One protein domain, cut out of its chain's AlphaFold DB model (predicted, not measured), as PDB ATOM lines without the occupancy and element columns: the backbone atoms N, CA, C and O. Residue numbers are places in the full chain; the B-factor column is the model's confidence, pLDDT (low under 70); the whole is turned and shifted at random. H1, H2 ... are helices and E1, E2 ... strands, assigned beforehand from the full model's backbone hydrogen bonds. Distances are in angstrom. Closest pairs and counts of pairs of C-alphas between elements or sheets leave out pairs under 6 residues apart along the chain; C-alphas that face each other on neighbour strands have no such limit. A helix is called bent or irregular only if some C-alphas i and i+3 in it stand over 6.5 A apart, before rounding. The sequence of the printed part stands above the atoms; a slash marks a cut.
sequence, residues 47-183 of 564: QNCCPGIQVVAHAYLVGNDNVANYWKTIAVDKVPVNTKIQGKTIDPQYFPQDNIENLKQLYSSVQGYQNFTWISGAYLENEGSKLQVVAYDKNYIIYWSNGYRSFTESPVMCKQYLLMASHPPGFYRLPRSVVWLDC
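This is residues 47 to 183 of the 564 residues of a protein of Clostridium sp. AF36-4 (UniProt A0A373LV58). With little regular structure, an antiparallel folded sheet, bent back into two leaves, curls like part of a barrel; helices and loops extend past E3. Its order is E3-E2-E6-E5-E4-E1-E7; chain order E1-E2-H1-E3-E4-E5-H2-E6-E7, class mixed. The 137 printed residues, 53 in named elements, are compact, radius of gyration of the C-alphas 15.4 A, spanning 47 by 35 by 21 A.

E1, residues 57 to 61, is antiparallel to E7, 179 to 182: N 60 and O 180 are 2.8 A apart. H2, 160 to 164, is over E3, 123 to 126; closest C-alphas 164 and 123, 5.4 A. H1, 99 to 108, only just touches H2: 3 C-alpha pairs within 8 A. In H1 and H2 every O i to N i+4 pair is within hydrogen-bond range.

C-alpha 57 is at (10.438, -13.794, 3.879), C-alpha 182 at (14.585, -12.043, 7.044). E2 is 73 to 78, E4 130 to 136, E5 140 to 145, E6 170 to 175.

The printed part has no cut; pLDDT is under 70 at 109, 111 to 115, 153 to 158.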
ATOM      1  N   GLN A  47       1.906 -25.046   0.258       92.94
ATOM      2  CA  GLN A  47       1.888 -25.404  -1.164       92.94
ATOM      3  C   GLN A  47       0.685 -26.278  -1.540       92.94
ATOM      4  O   GLN A  47       0.188 -26.169  -2.657       92.94
ATOM      5  N   ASN A  48       0.204 -27.106  -0.606       92.56
ATOM      6  CA  ASN A  48      -0.927 -28.004  -0.834       92.56
ATOM      7  C   ASN A  48      -2.269 -27.288  -0.641       92.56
ATOM      8  O   ASN A  48      -3.253 -27.644  -1.276       92.56
ATOM      9  N   CYS A  49      -2.315 -26.307   0.262       93.12
ATOM     10  CA  CYS A  49      -3.545 -25.609   0.640       93.12
ATOM     11  C   CYS A  49      -3.824 -24.379  -0.229       93.12
ATOM     12  O   CYS A  49      -4.971 -24.067  -0.531       93.12
ATOM     13  N   CYS A  50      -2.776 -23.651  -0.612       93.62
ATOM     14  CA  CYS A  50      -2.874 -22.402  -1.360       93.62
ATOM     15  C   CYS A  50      -1.805 -22.371  -2.464       93.62
ATOM     16  O   CYS A  50      -0.837 -21.604  -2.369       93.62
ATOM     17  N   PRO A  51      -1.944 -23.211  -3.511       88.44
ATOM     18  CA  PRO A  51      -0.979 -23.259  -4.599       88.44
ATOM     19  C   PRO A  51      -0.824 -21.877  -5.249       88.44
ATOM     20  O   PRO A  51      -1.787 -21.195  -5.602       88.44
ATOM     21  N   GLY A  52       0.426 -21.434  -5.379       89.19
ATOM     22  CA  GLY A  52       0.769 -20.133  -5.946       89.19
ATOM     23  C   GLY A  52       0.814 -18.967  -4.953       89.19
ATOM     24  O   GLY A  52       0.976 -17.838  -5.412       89.19
ATOM     25  N   ILE A  53       0.684 -19.200  -3.645       95.62
ATOM     26  CA  ILE A  53       1.170 -18.261  -2.623       95.62
ATOM     27  C   ILE A  53       2.625 -18.603  -2.312       95.62
ATOM     28  O   ILE A  53       2.950 -19.749  -2.000       95.62
ATOM     29  N   GLN A  54       3.512 -17.613  -2.405       93.69
ATOM     30  CA  GLN A  54       4.943 -17.810  -2.178       93.69
ATOM     31  C   GLN A  54       5.378 -17.321  -0.797       93.69
ATOM     32  O   GLN A  54       4.842 -16.354  -0.261       93.69
ATOM     33  N   VAL A  55       6.385 -17.970  -0.219       93.12
ATOM     34  CA  VAL A  55       7.067 -17.438   0.966       93.12
ATOM     35  C   VAL A  55       8.007 -16.332   0.499       93.12
ATOM     36  O   VAL A  55       8.932 -16.595  -0.264       93.12
ATOM     37  N   VAL A  56       7.765 -15.105   0.956       90.31
ATOM     38  CA  VAL A  56       8.526 -13.907   0.554       90.31
ATOM     39  C   VAL A  56       9.597 -13.526   1.575       90.31
ATOM     40  O   VAL A  56      10.546 -12.817   1.254       90.31
ATOM     41  N   ALA A  57       9.467 -14.005   2.814       89.19
ATOM     42  CA  ALA A  57      10.438 -13.794   3.879       89.19
ATOM     43  C   ALA A  57      10.323 -14.890   4.948       89.19
ATOM     44  O   ALA A  57       9.371 -15.671   4.987       89.19
ATOM     45  N   HIS A  58      11.284 -14.926   5.863       90.12
ATOM     46  CA  HIS A  58      11.137 -15.651   7.124       90.12
ATOM     47  C   HIS A  58      11.112 -14.663   8.282       90.12
ATOM     48  O   HIS A  58      11.764 -13.629   8.212       90.12
ATOM     49  N   ALA A  59      10.413 -14.979   9.366       91.44
ATOM     50  CA  ALA A  59      10.464 -14.179  10.586       91.44
ATOM     51  C   ALA A  59      10.836 -15.022  11.805       91.44
ATOM     52  O   ALA A  59      10.638 -16.233  11.803       91.44
ATOM     53  N   TYR A  60      11.375 -14.377  12.835       91.38
ATOM     54  CA  TYR A  60      11.715 -14.983  14.121       91.38
ATOM     55  C   TYR A  60      11.011 -14.221  15.244       91.38
ATOM     56  O   TYR A  60      11.149 -13.000  15.331       91.38
ATOM     57  N   LEU A  61      10.256 -14.924  16.089       91.69
ATOM     58  CA  LEU A  61       9.483 -14.321  17.182       91.69
ATOM     59  C   LEU A  61      10.380 -13.971  18.381       91.69
ATOM     60  O   LEU A  61      11.169 -14.810  18.804       91.69
ATOM     61  N   VAL A  62      10.278 -12.760  18.940       86.25
ATOM     62  CA  VAL A  62      11.233 -12.256  19.957       86.25
ATOM     63  C   VAL A  62      10.636 -11.454  21.112       86.25
ATOM     64  O   VAL A  62      11.383 -10.838  21.865       86.25
ATOM     65  N   GLY A  63       9.314 -11.391  21.244       83.50
ATOM     66  CA  GLY A  63       8.704 -10.686  22.373       83.50
ATOM     67  C   GLY A  63       8.832  -9.163  22.323       83.50
ATOM     68  O   GLY A  63       9.450  -8.565  21.439       83.50
ATOM     69  N   ASN A  64       8.224  -8.510  23.315       81.12
ATOM     70  CA  ASN A  64       8.255  -7.050  23.462       81.12
ATOM     71  C   ASN A  64       9.627  -6.526  23.919       81.12
ATOM     72  O   ASN A  64       9.992  -5.385  23.634       81.12
ATOM     73  N   ASP A  65      10.408  -7.361  24.605       77.00
ATOM     74  CA  ASP A  65      11.789  -7.074  25.000       77.00
ATOM     75  C   ASP A  65      12.785  -7.240  23.836       77.00
ATOM     76  O   ASP A  65      13.964  -6.922  24.003       77.00
ATOM     77  N   ASN A  66      12.306  -7.637  22.645       77.00
ATOM     78  CA  ASN A  66      13.092  -7.860  21.429       77.00
ATOM     79  C   ASN A  66      14.252  -8.843  21.663       77.00
ATOM     80  O   ASN A  66      15.360  -8.642  21.161       77.00
ATOM     81  N   VAL A  67      14.007  -9.888  22.453       78.88
ATOM     82  CA  VAL A  67      14.939 -10.981  22.730       78.88
ATOM     83  C   VAL A  67      14.175 -12.294  22.640       78.88
ATOM     84  O   VAL A  67      13.249 -12.503  23.402       78.88
ATOM     85  N   ALA A  68      14.608 -13.214  21.776       81.62
ATOM     86  CA  ALA A  68      14.024 -14.553  21.723       81.62
ATOM     87  C   ALA A  68      14.187 -15.289  23.066       81.62
ATOM     88  O   ALA A  68      15.299 -15.678  23.427       81.62
ATOM     89  N   ASN A  69      13.089 -15.508  23.792       83.06
ATOM     90  CA  ASN A  69      13.074 -16.303  25.013       83.06
ATOM     91  C   ASN A  69      12.222 -17.563  24.834       83.06
ATOM     92  O   ASN A  69      11.012 -17.530  25.005       83.06
ATOM     93  N   TYR A  70      12.872 -18.701  24.595       77.94
ATOM     94  CA  TYR A  70      12.226 -19.992  24.306       77.94
ATOM     95  C   TYR A  70      11.212 -20.512  25.346       77.94
ATOM     96  O   TYR A  70      10.559 -21.523  25.104       77.94
ATOM     97  N   TRP A  71      11.084 -19.867  26.508       77.94
ATOM     98  CA  TRP A  71      10.107 -20.214  27.546       77.94
ATOM     99  C   TRP A  71       8.902 -19.267  27.599       77.94
ATOM    100  O   TRP A  71       8.013 -19.466  28.428       77.94
ATOM    101  N   LYS A  72       8.881 -18.223  26.766       88.38
ATOM    102  CA  LYS A  72       7.791 -17.254  26.666       88.38
ATOM    103  C   LYS A  72       6.939 -17.520  25.429       88.38
ATOM    104  O   LYS A  72       7.423 -17.988  24.400       88.38
ATOM    105  N   THR A  73       5.667 -17.160  25.544       90.50
ATOM    106  CA  THR A  73       4.681 -17.259  24.468       90.50
ATOM    107  C   THR A  73       4.040 -15.911  24.190       90.50
ATOM    108  O   THR A  73       3.857 -15.111  25.111       90.50
ATOM    109  N   ILE A  74       3.617 -15.697  22.948       92.25
ATOM    110  CA  ILE A  74       2.872 -14.513  22.513       92.25
ATOM    111  C   ILE A  74       1.542 -14.962  21.914       92.25
ATOM    112  O   ILE A  74       1.478 -15.972  21.214       92.25
ATOM    113  N   ALA A  75       0.481 -14.204  22.194       94.56
ATOM    114  CA  ALA A  75      -0.793 -14.378  21.516       94.56
ATOM    115  C   ALA A  75      -0.669 -13.902  20.063       94.56
ATOM    116  O   ALA A  75      -0.299 -12.759  19.796       94.56
ATOM    117  N   VAL A  76      -0.952 -14.805  19.135       96.38
ATOM    118  CA  VAL A  76      -0.976 -14.539  17.699       96.38
ATOM    119  C   VAL A  76      -2.317 -13.930  17.325       96.38
ATOM    120  O   VAL A  76      -3.349 -14.367  17.828       96.38
ATOM    121  N   ASP A  77      -2.329 -12.968  16.410       95.56
ATOM    122  CA  ASP A  77      -3.560 -12.333  15.959       95.56
ATOM    123  C   ASP A  77      -4.208 -13.089  14.790       95.56
ATOM    124  O   ASP A  77      -3.553 -13.717  13.949       95.56
ATOM    125  N   LYS A  78      -5.531 -12.945  14.700       94.25
ATOM    126  CA  LYS A  78      -6.340 -13.403  13.567       94.25
ATOM    127  C   LYS A  78      -6.096 -12.487  12.359       94.25
ATOM    128  O   LYS A  78      -5.996 -11.267  12.509       94.25
ATOM    129  N   VAL A  79      -6.031 -13.056  11.157       95.75
ATOM    130  CA  VAL A  79      -6.078 -12.277   9.907       95.75
ATOM    131  C   VAL A  79      -7.548 -12.020   9.557       95.75
ATOM    132  O   VAL A  79      -8.317 -12.978   9.595       95.75
ATOM    133  N   PRO A  80      -7.969 -10.786   9.224       91.94
ATOM    134  CA  PRO A  80      -9.353 -10.515   8.842       91.94
ATOM    135  C   PRO A  80      -9.816 -11.389   7.670       91.94
ATOM    136  O   PRO A  80      -9.092 -11.547   6.682       91.94
ATOM    137  N   VAL A  81     -11.035 -11.924   7.768       82.25
ATOM    138  CA  VAL A  81     -11.672 -12.672   6.675       82.25
ATOM    139  C   VAL A  81     -11.752 -11.760   5.446       82.25
ATOM    140  O   VAL A  81     -12.046 -10.574   5.582       82.25
ATOM    141  N   ASN A  82     -11.459 -12.299   4.258       87.06
ATOM    142  CA  ASN A  82     -11.347 -11.581   2.974       87.06
ATOM    143  C   ASN A  82     -10.046 -10.794   2.745       87.06
ATOM    144  O   ASN A  82      -9.914 -10.130   1.715       87.06
ATOM    145  N   THR A  83      -9.060 -10.884   3.643       92.56
ATOM    146  CA  THR A  83      -7.723 -10.345   3.352       92.56
ATOM    147  C   THR A  83      -7.163 -11.021   2.099       92.56
ATOM    148  O   THR A  83      -6.978 -12.238   2.073       92.56
ATOM    149  N   LYS A  84      -6.869 -10.239   1.055       94.06
ATOM    150  CA  LYS A  84      -6.164 -10.755  -0.124       94.06
ATOM    151  C   LYS A  84      -4.690 -10.949   0.207       94.06
ATOM    152  O   LYS A  84      -4.044 -10.035   0.715       94.06
ATOM    153  N   ILE A  85      -4.145 -12.113  -0.127       94.88
ATOM    154  CA  ILE A  85      -2.722 -12.418   0.063       94.88
ATOM    155  C   ILE A  85      -2.084 -12.508  -1.315       94.88
ATOM    156  O   ILE A  85      -2.521 -13.293  -2.151       94.88
ATOM    157  N   GLN A  86      -1.080 -11.663  -1.572       94.62
ATOM    158  CA  GLN A  86      -0.423 -11.558  -2.884       94.62
ATOM    159  C   GLN A  86      -1.435 -11.341  -4.029       94.62
ATOM    160  O   GLN A  86      -1.349 -11.955  -5.088       94.62
ATOM    161  N   GLY A  87      -2.451 -10.504  -3.778       92.62
ATOM    162  CA  GLY A  87      -3.524 -10.193  -4.731       92.62
ATOM    163  C   GLY A  87      -4.592 -11.282  -4.894       92.62
ATOM    164  O   GLY A  87      -5.597 -11.037  -5.561       92.62
ATOM    165  N   LYS A  88      -4.428 -12.452  -4.268       93.12
ATOM    166  CA  LYS A  88      -5.333 -13.597  -4.416       93.12
ATOM    167  C   LYS A  88      -6.372 -13.652  -3.302       93.12
ATOM    168  O   LYS A  88      -6.068 -13.394  -2.136       93.12
ATOM    169  N   THR A  89      -7.591 -14.022  -3.677       93.50
ATOM    170  CA  THR A  89      -8.638 -14.414  -2.730       93.50
ATOM    171  C   THR A  89      -8.284 -15.778  -2.147       93.50
ATOM    172  O   THR A  89      -7.921 -16.692  -2.884       93.50
ATOM    173  N   ILE A  90      -8.369 -15.896  -0.826       94.31
ATOM    174  CA  ILE A  90      -8.044 -17.114  -0.083       94.31
ATOM    175  C   ILE A  90      -9.337 -17.721   0.448       94.31
ATOM    176  O   ILE A  90     -10.228 -16.988   0.881       94.31
ATOM    177  N   ASP A  91      -9.420 -19.050   0.425       92.44
ATOM    178  CA  ASP A  91     -10.534 -19.784   1.016       92.44
ATOM    179  C   ASP A  91     -10.704 -19.394   2.502       92.44
ATOM    180  O   ASP A  91      -9.740 -19.502   3.275       92.44
ATOM    181  N   PRO A  92     -11.908 -18.949   2.921       91.62
ATOM    182  CA  PRO A  92     -12.199 -18.575   4.301       91.62
ATOM    183  C   PRO A  92     -11.786 -19.608   5.355       91.62
ATOM    184  O   PRO A  92     -11.449 -19.209   6.471       91.62
ATOM    185  N   GLN A  93     -11.743 -20.905   5.022       90.94
ATOM    186  CA  GLN A  93     -11.326 -21.954   5.962       90.94
ATOM    187  C   GLN A  93      -9.891 -21.762   6.489       90.94
ATOM    188  O   GLN A  93      -9.571 -22.200   7.594       90.94
ATOM    189  N   TYR A  94      -9.028 -21.073   5.730       94.81
ATOM    190  CA  TYR A  94      -7.645 -20.771   6.117       94.81
ATOM    191  C   TYR A  94      -7.496 -19.449   6.886       94.81
ATOM    192  O   TYR A  94      -6.373 -19.042   7.192       94.81
ATOM    193  N   PHE A  95      -8.609 -18.808   7.257       94.69
ATOM    194  CA  PHE A  95      -8.666 -17.686   8.198       94.69
ATOM    195  C   PHE A  95      -9.411 -18.092   9.477       94.69
ATOM    196  O   PHE A  95     -10.527 -17.621   9.708       94.69
ATOM    197  N   PRO A  96      -8.825 -18.945  10.334       92.75
ATOM    198  CA  PRO A  96      -9.514 -19.559  11.469       92.75
ATOM    199  C   PRO A  96      -9.842 -18.539  12.574       92.75
ATOM    200  O   PRO A  96      -9.100 -18.380  13.547       92.75
ATOM    201  N   GLN A  97     -10.971 -17.843  12.420       93.12
ATOM    202  CA  GLN A  97     -11.403 -16.765  13.316       93.12
ATOM    203  C   GLN A  97     -11.851 -17.259  14.686       93.12
ATOM    204  O   GLN A  97     -11.830 -16.501  15.645       93.12
ATOM    205  N   ASP A  98     -12.274 -18.506  14.784       92.69
ATOM    206  CA  ASP A  98     -13.009 -19.085  15.906       92.69
ATOM    207  C   ASP A  98     -12.175 -20.122  16.681       92.69
ATOM    208  O   ASP A  98     -12.714 -20.910  17.451       92.69
ATOM    209  N   ASN A  99     -10.852 -20.166  16.474       94.12
ATOM    210  CA  ASN A  99     -10.002 -21.210  17.058       94.12
ATOM    211  C   ASN A  99     -10.118 -21.290  18.592       94.12
ATOM    212  O   ASN A  99     -10.299 -22.370  19.149       94.12
ATOM    213  N   ILE A 100     -10.050 -20.150  19.288       92.50
ATOM    214  CA  ILE A 100     -10.161 -20.114  20.753       92.50
ATOM    215  C   ILE A 100     -11.566 -20.517  21.209       92.50
ATOM    216  O   ILE A 100     -11.709 -21.216  22.209       92.50
ATOM    217  N   GLU A 101     -12.600 -20.119  20.474       91.44
ATOM    218  CA  GLU A 101     -13.988 -20.507  20.722       91.44
ATOM    219  C   GLU A 101     -14.175 -22.027  20.577       91.44
ATOM    220  O   GLU A 101     -14.741 -22.669  21.464       91.44
ATOM    221  N   ASN A 102     -13.600 -22.633  19.538       90.25
ATOM    222  CA  ASN A 102     -13.617 -24.081  19.342       90.25
ATOM    223  C   ASN A 102     -12.815 -24.820  20.427       90.25
ATOM    224  O   ASN A 102     -13.242 -25.873  20.898       90.25
ATOM    225  N   LEU A 103     -11.657 -24.301  20.853       88.44
ATOM    226  CA  LEU A 103     -10.893 -24.884  21.965       88.44
ATOM    227  C   LEU A 103     -11.661 -24.809  23.291       88.44
ATOM    228  O   LEU A 103     -11.615 -25.763  24.067       88.44
ATOM    229  N   LYS A 104     -12.393 -23.715  23.545       87.12
ATOM    230  CA  LYS A 104     -13.288 -23.590  24.708       87.12
ATOM    231  C   LYS A 104     -14.372 -24.668  24.690       87.12
ATOM    232  O   LYS A 104     -14.594 -25.303  25.717       87.12
ATOM    233  N   GLN A 105     -14.998 -24.915  23.538       85.25
ATOM    234  CA  GLN A 105     -16.005 -25.973  23.383       85.25
ATOM    235  C   GLN A 105     -15.412 -27.368  23.615       85.25
ATOM    236  O   GLN A 105     -15.948 -28.133  24.417       85.25
ATOM    237  N   LEU A 106     -14.263 -27.678  23.000       81.50
ATOM    238  CA  LEU A 106     -13.550 -28.940  23.234       81.50
ATOM    239  C   LEU A 106     -13.218 -29.134  24.715       81.50
ATOM    240  O   LEU A 106     -13.444 -30.207  25.266       81.50
ATOM    241  N   TYR A 107     -12.740 -28.084  25.379       79.31
ATOM    242  CA  TYR A 107     -12.399 -28.137  26.794       79.31
ATOM    243  C   TYR A 107     -13.624 -28.268  27.710       79.31
ATOM    244  O   TYR A 107     -13.559 -28.969  28.715       79.31
ATOM    245  N   SER A 108     -14.760 -27.663  27.347       76.50
ATOM    246  CA  SER A 108     -16.002 -27.757  28.128       76.50
ATOM    247  C   SER A 108     -16.555 -29.183  28.243       76.50
ATOM    248  O   SER A 108     -17.280 -29.482  29.186       76.50
ATOM    249  N   SER A 109     -16.183 -30.078  27.317       68.81
ATOM    250  CA  SER A 109     -16.596 -31.487  27.340       68.81
ATOM    251  C   SER A 109     -15.815 -32.373  28.317       68.81
ATOM    252  O   SER A 109     -16.158 -33.544  28.480       68.81
ATOM    253  N   VAL A 110     -14.782 -31.849  28.987       70.38
ATOM    254  CA  VAL A 110     -13.949 -32.633  29.906       70.38
ATOM    255  C   VAL A 110     -14.392 -32.394  31.359       70.38
ATOM    256  O   VAL A 110     -14.562 -31.255  31.787       70.38
ATOM    257  N   GLN A 111     -14.623 -33.460  32.138       60.03
ATOM    258  CA  GLN A 111     -15.135 -33.356  33.514       60.03
ATOM    259  C   GLN A 111     -14.026 -33.021  34.534       60.03
ATOM    260  O   GLN A 111     -12.970 -33.648  34.526       60.03
ATOM    261  N   GLY A 112     -14.300 -32.075  35.450       61.97
ATOM    262  CA  GLY A 112     -13.486 -31.824  36.656       61.97
ATOM    263  C   GLY A 112     -12.586 -30.576  36.673       61.97
ATOM    264  O   GLY A 112     -11.559 -30.597  37.349       61.97
ATOM    265  N   TYR A 113     -12.914 -29.494  35.955       58.34
ATOM    266  CA  TYR A 113     -11.914 -28.458  35.651       58.34
ATOM    267  C   TYR A 113     -11.908 -27.152  36.454       58.34
ATOM    268  O   TYR A 113     -12.917 -26.658  36.949       58.34
ATOM    269  N   GLN A 114     -10.689 -26.597  36.503       63.41
ATOM    270  CA  GLN A 114     -10.271 -25.300  37.037       63.41
ATOM    271  C   GLN A 114     -10.546 -24.150  36.047       63.41
ATOM    272  O   GLN A 114     -10.534 -24.345  34.829       63.41
ATOM    273  N   ASN A 115     -10.714 -22.931  36.576       66.12
ATOM    274  CA  ASN A 115     -10.864 -21.699  35.792       66.12
ATOM    275  C   ASN A 115      -9.616 -21.406  34.935       66.12
ATOM    276  O   ASN A 115      -8.500 -21.358  35.453       66.12
ATOM    277  N   PHE A 116      -9.814 -21.144  33.639       76.19
ATOM    278  CA  PHE A 116      -8.765 -20.732  32.701       76.19
ATOM    279  C   PHE A 116      -8.855 -19.254  32.329       76.19
ATOM    280  O   PHE A 116      -9.929 -18.736  32.023       76.19
ATOM    281  N   THR A 117      -7.698 -18.602  32.230       85.06
ATOM    282  CA  THR A 117      -7.573 -17.291  31.581       85.06
ATOM    283  C   THR A 117      -7.262 -17.481  30.101       85.06
ATOM    284  O   THR A 117      -6.124 -17.774  29.737       85.06
ATOM    285  N   TRP A 118      -8.269 -17.352  29.243       87.31
ATOM    286  CA  TRP A 118      -8.097 -17.474  27.795       87.31
ATOM    287  C   TRP A 118      -7.385 -16.256  27.205       87.31
ATOM    288  O   TRP A 118      -7.591 -15.128  27.651       87.31
ATOM    289  N   ILE A 119      -6.565 -16.486  26.182       91.69
ATOM    290  CA  ILE A 119      -5.905 -15.403  25.450       91.69
ATOM    291  C   ILE A 119      -6.905 -14.593  24.621       91.69
ATOM    292  O   ILE A 119      -7.917 -15.116  24.156       91.69
ATOM    293  N   SER A 120      -6.563 -13.329  24.376       90.00
ATOM    294  CA  SER A 120      -7.142 -12.542  23.287       90.00
ATOM    295  C   SER A 120      -6.248 -12.720  22.061       90.00
ATOM    296  O   SER A 120      -5.148 -12.173  22.017       90.00
ATOM    297  N   GLY A 121      -6.661 -13.579  21.128       92.06
ATOM    298  CA  GLY A 121      -5.870 -13.953  19.954       92.06
ATOM    299  C   GLY A 121      -6.426 -15.188  19.245       92.06
ATOM    300  O   GLY A 121      -7.519 -15.661  19.551       92.06
ATOM    301  N   ALA A 122      -5.675 -15.698  18.276       95.25
ATOM    302  CA  ALA A 122      -5.958 -16.924  17.549       95.25
ATOM    303  C   ALA A 122      -5.353 -18.153  18.247       95.25
ATOM    304  O   ALA A 122      -6.045 -19.154  18.406       95.25
ATOM    305  N   TYR A 123      -4.084 -18.080  18.671       95.94
ATOM    306  CA  TYR A 123      -3.378 -19.133  19.415       95.94
ATOM    307  C   TYR A 123      -2.110 -18.579  20.104       95.94
ATOM    308  O   TYR A 123      -1.763 -17.412  19.914       95.94
ATOM    309  N   LEU A 124      -1.434 -19.387  20.927       94.31
ATOM    310  CA  LEU A 124      -0.134 -19.069  21.532       94.31
ATOM    311  C   LEU A 124       1.032 -19.615  20.704       94.31
ATOM    312  O   LEU A 124       1.145 -20.824  20.517       94.31
ATOM    313  N   GLU A 125       1.954 -18.738  20.320       93.75
ATOM    314  CA  GLU A 125       3.208 -19.107  19.658       93.75
ATOM    315  C   GLU A 125       4.406 -18.889  20.587       93.75
ATOM    316  O   GLU A 125       4.411 -17.959  21.396       93.75
ATOM    317  N   ASN A 126       5.427 -19.740  20.477       90.88
ATOM    318  CA  ASN A 126       6.638 -19.631  21.288       90.88
ATOM    319  C   ASN A 126       7.608 -18.604  20.702       90.88
ATOM    320  O   ASN A 126       7.886 -18.590  19.500       90.88
ATOM    321  N   GLU A 127       8.195 -17.770  21.558       90.75
ATOM    322  CA  GLU A 127       9.337 -16.966  21.135       90.75
ATOM    323  C   GLU A 127      10.485 -17.879  20.663       90.75
ATOM    324  O   GLU A 127      10.736 -18.959  21.199       90.75
ATOM    325  N   GLY A 128      11.182 -17.439  19.620       87.94
ATOM    326  CA  GLY A 128      12.184 -18.208  18.892       87.94
ATOM    327  C   GLY A 128      11.637 -18.995  17.698       87.94
ATOM    328  O   GLY A 128      12.434 -19.436  16.868       87.94
ATOM    329  N   SER A 129      10.311 -19.123  17.553       90.00
ATOM    330  CA  SER A 129       9.695 -19.772  16.392       90.00
ATOM    331  C   SER A 129      10.059 -19.067  15.082       90.00
ATOM    332  O   SER A 129      10.033 -17.835  14.988       90.00
ATOM    333  N   LYS A 130      10.387 -19.872  14.062       91.75
ATOM    334  CA  LYS A 130      10.657 -19.418  12.694       91.75
ATOM    335  C   LYS A 130       9.376 -19.511  11.864       91.75
ATOM    336  O   LYS A 130       8.818 -20.593  11.718       91.75
ATOM    337  N   LEU A 131       8.950 -18.393  11.291       94.12
ATOM    338  CA  LEU A 131       7.665 -18.235  10.613       94.12
ATOM    339  C   LEU A 131       7.857 -18.074   9.100       94.12
ATOM    340  O   LEU A 131       8.793 -17.396   8.664       94.12
ATOM    341  N   GLN A 132       6.972 -18.682   8.304       94.56
ATOM    342  CA  GLN A 132       6.968 -18.592   6.839       94.56
ATOM    343  C   GLN A 132       6.110 -17.403   6.389       94.56
ATOM    344  O   GLN A 132       4.887 -17.507   6.294       94.56
ATOM    345  N   VAL A 133       6.748 -16.258   6.150       95.50
ATOM    346  CA  VAL A 133       6.056 -14.997   5.854       95.50
ATOM    347  C   VAL A 133       5.651 -14.952   4.386       95.50
ATOM    348  O   VAL A 133       6.477 -15.156   3.497       95.50
ATOM    349  N   VAL A 134       4.379 -14.647   4.140       95.88
ATOM    350  CA  VAL A 134       3.783 -14.551   2.795       95.88
ATOM    351  C   VAL A 134       3.451 -13.110   2.408       95.88
ATOM    352  O   VAL A 134       3.351 -12.798   1.225       95.88
ATOM    353  N   ALA A 135       3.310 -12.221   3.389       93.12
ATOM    354  CA  ALA A 135       3.175 -10.785   3.185       93.12
ATOM    355  C   ALA A 135       3.652 -10.048   4.440       93.12
ATOM    356  O   ALA A 135       3.580 -10.582   5.547       93.12
ATOM    357  N   TYR A 136       4.140  -8.826   4.283       91.94
ATOM    358  CA  TYR A 136       4.503  -7.966   5.402       91.94
ATOM    359  C   TYR A 136       4.379  -6.500   5.002       91.94
ATOM    360  O   TYR A 136       4.480  -6.158   3.827       91.94
ATOM    361  N   ASP A 137       4.201  -5.654   6.005       85.25
ATOM    362  CA  ASP A 137       4.360  -4.210   5.918       85.25
ATOM    363  C   ASP A 137       5.115  -3.706   7.164       85.25
ATOM    364  O   ASP A 137       5.626  -4.490   7.976       85.25
ATOM    365  N   LYS A 138       5.179  -2.383   7.340       78.50
ATOM    366  CA  LYS A 138       5.854  -1.755   8.486       78.50
ATOM    367  C   LYS A 138       5.211  -2.062   9.849       78.50
ATOM    368  O   LYS A 138       5.864  -1.893  10.877       78.50
ATOM    369  N   ASN A 139       3.957  -2.509   9.873       85.69
ATOM    370  CA  ASN A 139       3.150  -2.725  11.073       85.69
ATOM    371  C   ASN A 139       2.961  -4.208  11.404       85.69
ATOM    372  O   ASN A 139       3.012  -4.565  12.580       85.69
ATOM    373  N   TYR A 140       2.781  -5.073  10.405       91.75
ATOM    374  CA  TYR A 140       2.456  -6.488  10.579       91.75
ATOM    375  C   TYR A 140       3.215  -7.403   9.614       91.75
ATOM    376  O   TYR A 140       3.625  -7.019   8.522       91.75
ATOM    377  N   ILE A 141       3.356  -8.663  10.021       95.06
ATOM    378  CA  ILE A 141       3.594  -9.784   9.109       95.06
ATOM    379  C   ILE A 141       2.325 -10.623   9.000       95.06
ATOM    380  O   ILE A 141       1.591 -10.763   9.979       95.06
ATOM    381  N   ILE A 142       2.123 -11.236   7.840       97.19
ATOM    382  CA  ILE A 142       1.195 -12.343   7.629       97.19
ATOM    383  C   ILE A 142       2.028 -13.570   7.277       97.19
ATOM    384  O   ILE A 142       2.876 -13.532   6.378       97.19
ATOM    385  N   TYR A 143       1.799 -14.666   7.990       97.88
ATOM    386  CA  TYR A 143       2.532 -15.910   7.807       97.88
ATOM    387  C   TYR A 143       1.587 -17.102   7.739       97.88
ATOM    388  O   TYR A 143       0.465 -17.061   8.248       97.88
ATOM    389  N   TRP A 144       2.063 -18.164   7.099       97.75
ATOM    390  CA  TRP A 144       1.403 -19.460   7.122       97.75
ATOM    391  C   TRP A 144       1.892 -20.267   8.321       97.75
ATOM    392  O   TRP A 144       3.103 -20.422   8.511       97.75
ATOM    393  N   SER A 145       0.956 -20.810   9.098       96.94
ATOM    394  CA  SER A 145       1.251 -21.883  10.042       96.94
ATOM    395  C   SER A 145       0.693 -23.201   9.526       96.94
ATOM    396  O   SER A 145      -0.448 -23.268   9.070       96.94
ATOM    397  N   ASN A 146       1.481 -24.270   9.656       95.50
ATOM    398  CA  ASN A 146       1.071 -25.605   9.224       95.50
ATOM    399  C   ASN A 146       0.021 -26.245  10.141       95.50
ATOM    400  O   ASN A 146      -0.419 -27.349   9.842       95.50
ATOM    401  N   GLY A 147      -0.367 -25.589  11.237       93.50
ATOM    402  CA  GLY A 147      -1.276 -26.141  12.234       93.50
ATOM    403  C   GLY A 147      -0.571 -27.068  13.225       93.50
ATOM    404  O   GLY A 147       0.427 -27.728  12.918       93.50
ATOM    405  N   TYR A 148      -1.101 -27.112  14.444       91.69
ATOM    406  CA  TYR A 148      -0.576 -27.905  15.551       91.69
ATOM    407  C   TYR A 148      -1.710 -28.414  16.443       91.69
ATOM    408  O   TYR A 148      -2.698 -27.716  16.676       91.69
ATOM    409  N   ARG A 149      -1.545 -29.623  16.987       89.62
ATOM    410  CA  ARG A 149      -2.488 -30.232  17.927       89.62
ATOM    411  C   ARG A 149      -1.737 -30.815  19.118       89.62
ATOM    412  O   ARG A 149      -0.878 -31.673  18.939       89.62
ATOM    413  N   SER A 150      -2.088 -30.387  20.329       85.62
ATOM    414  CA  SER A 150      -1.471 -30.871  21.573       85.62
ATOM    415  C   SER A 150      -2.225 -32.029  22.243       85.62
ATOM    416  O   SER A 150      -1.863 -32.416  23.349       85.62
ATOM    417  N   PHE A 151      -3.310 -32.517  21.640       78.31
ATOM    418  CA  PHE A 151      -4.234 -33.503  22.213       78.31
ATOM    419  C   PHE A 151      -4.698 -34.517  21.153       78.31
ATOM    420  O   PHE A 151      -4.450 -34.334  19.960       78.31
ATOM    421  N   THR A 152      -5.333 -35.610  21.582       72.44
ATOM    422  CA  THR A 152      -5.912 -36.630  20.692       72.44
ATOM    423  C   THR A 152      -7.387 -36.327  20.414       72.44
ATOM    424  O   THR A 152      -7.669 -35.503  19.549       72.44
ATOM    425  N   GLU A 153      -8.311 -36.944  21.153       63.31
ATOM    426  CA  GLU A 153      -9.769 -36.816  20.980       63.31
ATOM    427  C   GLU A 153     -10.415 -35.917  22.043       63.31
ATOM    428  O   GLU A 153     -11.432 -35.282  21.783       63.31
ATOM    429  N   SER A 154      -9.796 -35.817  23.222       63.75
ATOM    430  CA  SER A 154     -10.225 -34.956  24.323       63.75
ATOM    431  C   SER A 154      -9.000 -34.317  24.995       63.75
ATOM    432  O   SER A 154      -7.969 -34.988  25.147       63.75
ATOM    433  N   PRO A 155      -9.042 -33.025  25.369       64.81
ATOM    434  CA  PRO A 155      -7.902 -32.339  25.967       64.81
ATOM    435  C   PRO A 155      -7.672 -32.759  27.434       64.81
ATOM    436  O   PRO A 155      -8.050 -32.057  28.367       64.81
ATOM    437  N   VAL A 156      -6.980 -33.880  27.659       59.66
ATOM    438  CA  VAL A 156      -6.490 -34.298  28.991       59.66
ATOM    439  C   VAL A 156      -5.124 -33.652  29.235       59.66
ATOM    440  O   VAL A 156      -4.132 -34.086  28.656       59.66
ATOM    441  N   MET A 157      -5.041 -32.580  30.035       60.75
ATOM    442  CA  MET A 157      -3.816 -31.763  30.089       60.75
ATOM    443  C   MET A 157      -3.412 -31.305  31.493       60.75
ATOM    444  O   MET A 157      -4.233 -30.853  32.285       60.75
ATOM    445  N   CYS A 158      -2.098 -31.325  31.744       55.22
ATOM    446  CA  CYS A 158      -1.454 -30.802  32.951       55.22
ATOM    447  C   CYS A 158      -1.005 -29.326  32.838       55.22
ATOM    448  O   CYS A 158      -0.571 -28.762  33.843       55.22
ATOM    449  N   LYS A 159      -1.075 -28.688  31.648       72.88
ATOM    450  CA  LYS A 159      -0.677 -27.276  31.431       72.88
ATOM    451  C   LYS A 159      -1.518 -26.547  30.369       72.88
ATOM    452  O   LYS A 159      -1.599 -26.989  29.225       72.88
ATOM    453  N   GLN A 160      -2.048 -25.375  30.730       79.56
ATOM    454  CA  GLN A 160      -2.968 -24.558  29.922       79.56
ATOM    455  C   GLN A 160      -2.388 -24.056  28.582       79.56
ATOM    456  O   GLN A 160      -3.076 -24.075  27.564       79.56
ATOM    457  N   TYR A 161      -1.126 -23.611  28.551       80.75
ATOM    458  CA  TYR A 161      -0.541 -22.995  27.349       80.75
ATOM    459  C   TYR A 161      -0.426 -23.962  26.161       80.75
ATOM    460  O   TYR A 161      -0.461 -23.523  25.018       80.75
ATOM    461  N   LEU A 162      -0.319 -25.271  26.416       82.62
ATOM    462  CA  LEU A 162      -0.234 -26.289  25.365       82.62
ATOM    463  C   LEU A 162      -1.554 -26.414  24.599       82.62
ATOM    464  O   LEU A 162      -1.537 -26.520  23.376       82.62
ATOM    465  N   LEU A 163      -2.685 -26.329  25.308       86.25
ATOM    466  CA  LEU A 163      -4.005 -26.303  24.683       86.25
ATOM    467  C   LEU A 163      -4.136 -25.072  23.783       86.25
ATOM    468  O   LEU A 163      -4.481 -25.202  22.616       86.25
ATOM    469  N   MET A 164      -3.782 -23.894  24.304       90.19
ATOM    470  CA  MET A 164      -3.873 -22.633  23.558       90.19
ATOM    471  C   MET A 164      -2.835 -22.505  22.436       90.19
ATOM    472  O   MET A 164      -2.976 -21.620  21.600       90.19
ATOM    473  N   ALA A 165      -1.819 -23.371  22.379       92.06
ATOM    474  CA  ALA A 165      -0.916 -23.479  21.234       92.06
ATOM    475  C   ALA A 165      -1.530 -24.274  20.068       92.06
ATOM    476  O   ALA A 165      -1.032 -24.192  18.946       92.06
ATOM    477  N   SER A 166      -2.596 -25.048  20.307       92.31
ATOM    478  CA  SER A 166      -3.265 -25.823  19.258       92.31
ATOM    479  C   SER A 166      -4.048 -24.911  18.316       92.31
ATOM    480  O   SER A 166      -4.785 -24.027  18.753       92.31
ATOM    481  N   HIS A 167      -3.883 -25.121  17.015       95.25
ATOM    482  CA  HIS A 167      -4.519 -24.316  15.979       95.25
ATOM    483  C   HIS A 167      -4.567 -25.067  14.637       95.25
ATOM    484  O   HIS A 167      -3.696 -25.900  14.370       95.25
ATOM    485  N   PRO A 168      -5.578 -24.811  13.791       95.75
ATOM    486  CA  PRO A 168      -5.647 -25.358  12.439       95.75
ATOM    487  C   PRO A 168      -4.556 -24.764  11.527       95.75
ATOM    488  O   PRO A 168      -3.957 -23.743  11.857       95.75
ATOM    489  N   PRO A 169      -4.281 -25.374  10.366       96.56
ATOM    490  CA  PRO A 169      -3.432 -24.752   9.359       96.56
ATOM    491  C   PRO A 169      -4.115 -23.497   8.804       96.56
ATOM    492  O   PRO A 169      -5.324 -23.502   8.567       96.56
ATOM    493  N   GLY A 170      -3.357 -22.426   8.579       96.94
ATOM    494  CA  GLY A 170      -3.937 -21.181   8.084       96.94
ATOM    495  C   GLY A 170      -3.009 -19.976   8.128       96.94
ATOM    496  O   GLY A 170      -1.828 -20.072   8.480       96.94
ATOM    497  N   PHE A 171      -3.576 -18.826   7.767       98.06
ATOM    498  CA  PHE A 171      -2.904 -17.536   7.798       98.06
ATOM    499  C   PHE A 171      -3.152 -16.812   9.114       98.06
ATOM    500  O   PHE A 171      -4.288 -16.620   9.556       98.06
ATOM    501  N   TYR A 172      -2.056 -16.346   9.696       98.00
ATOM    502  CA  TYR A 172      -2.030 -15.638  10.965       98.00
ATOM    503  C   TYR A 172      -1.202 -14.366  10.843       98.00
ATOM    504  O   TYR A 172      -0.387 -14.235   9.924       98.00
ATOM    505  N   ARG A 173      -1.404 -13.419  11.766       96.56
ATOM    506  CA  ARG A 173      -0.648 -12.164  11.769       96.56
ATOM    507  C   ARG A 173       0.021 -11.896  13.108       96.56
ATOM    508  O   ARG A 173      -0.467 -12.292  14.161       96.56
ATOM    509  N   LEU A 174       1.137 -11.182  13.047       95.69
ATOM    510  CA  LEU A 174       1.871 -10.697  14.214       95.69
ATOM    511  C   LEU A 174       2.370  -9.275  13.952       95.69
ATOM    512  O   LEU A 174       2.741  -8.966  12.816       95.69
ATOM    513  N   PRO A 175       2.419  -8.406  14.973       92.38
ATOM    514  CA  PRO A 175       2.945  -7.062  14.800       92.38
ATOM    515  C   PRO A 175       4.459  -7.087  14.548       92.38
ATOM    516  O   PRO A 175       5.200  -7.906  15.098       92.38
ATOM    517  N   ARG A 176       4.963  -6.135  13.758       88.00
ATOM    518  CA  ARG A 176       6.400  -5.998  13.471       88.00
ATOM    519  C   ARG A 176       7.228  -5.726  14.723       88.00
ATOM    520  O   ARG A 176       8.415  -6.038  14.752       88.00
ATOM    521  N   SER A 177       6.617  -5.188  15.773       85.81
ATOM    522  CA  SER A 177       7.285  -4.896  17.042       85.81
ATOM    523  C   SER A 177       7.841  -6.129  17.761       85.81
ATOM    524  O   SER A 177       8.785  -5.955  18.531       85.81
ATOM    525  N   VAL A 178       7.309  -7.332  17.496       90.19
ATOM    526  CA  VAL A 178       7.674  -8.581  18.197       90.19
ATOM    527  C   VAL A 178       8.377  -9.608  17.314       90.19
ATOM    528  O   VAL A 178       8.622 -10.728  17.761       90.19
ATOM    529  N   VAL A 179       8.716  -9.259  16.071       89.94
ATOM    530  CA  VAL A 179       9.384 -10.181  15.142       89.94
ATOM    531  C   VAL A 179      10.627  -9.559  14.523       89.94
ATOM    532  O   VAL A 179      10.689  -8.363  14.233       89.94
ATOM    533  N   TRP A 180      11.624 -10.391  14.269       89.06
ATOM    534  CA  TRP A 180      12.728 -10.061  13.383       89.06
ATOM    535  C   TRP A 180      12.469 -10.635  11.992       89.06
ATOM    536  O   TRP A 180      12.075 -11.793  11.889       89.06
ATOM    537  N   LEU A 181      12.692  -9.850  10.934       87.94
ATOM    538  CA  LEU A 181      12.321 -10.215   9.562       87.94
ATOM    539  C   LEU A 181      13.544 -10.454   8.663       87.94
ATOM    540  O   LEU A 181      14.402  -9.586   8.505       87.94
ATOM    541  N   ASP A 182      13.587 -11.620   8.024       83.75
ATOM    542  CA  ASP A 182      14.585 -12.043   7.044       83.75
ATOM    543  C   ASP A 182      14.017 -12.028   5.617       83.75
ATOM    544  O   ASP A 182      13.408 -13.001   5.169       83.75
ATOM    545  N   CYS A 183      14.249 -10.941   4.882       75.75
ATOM    546  CA  CYS A 183      13.757 -10.760   3.507       75.75
ATOM    547  C   CYS A 183      14.674 -11.391   2.434       75.75
ATOM    548  O   CYS A 183      14.718 -10.922   1.307       75.75
TER     549      CYS A 183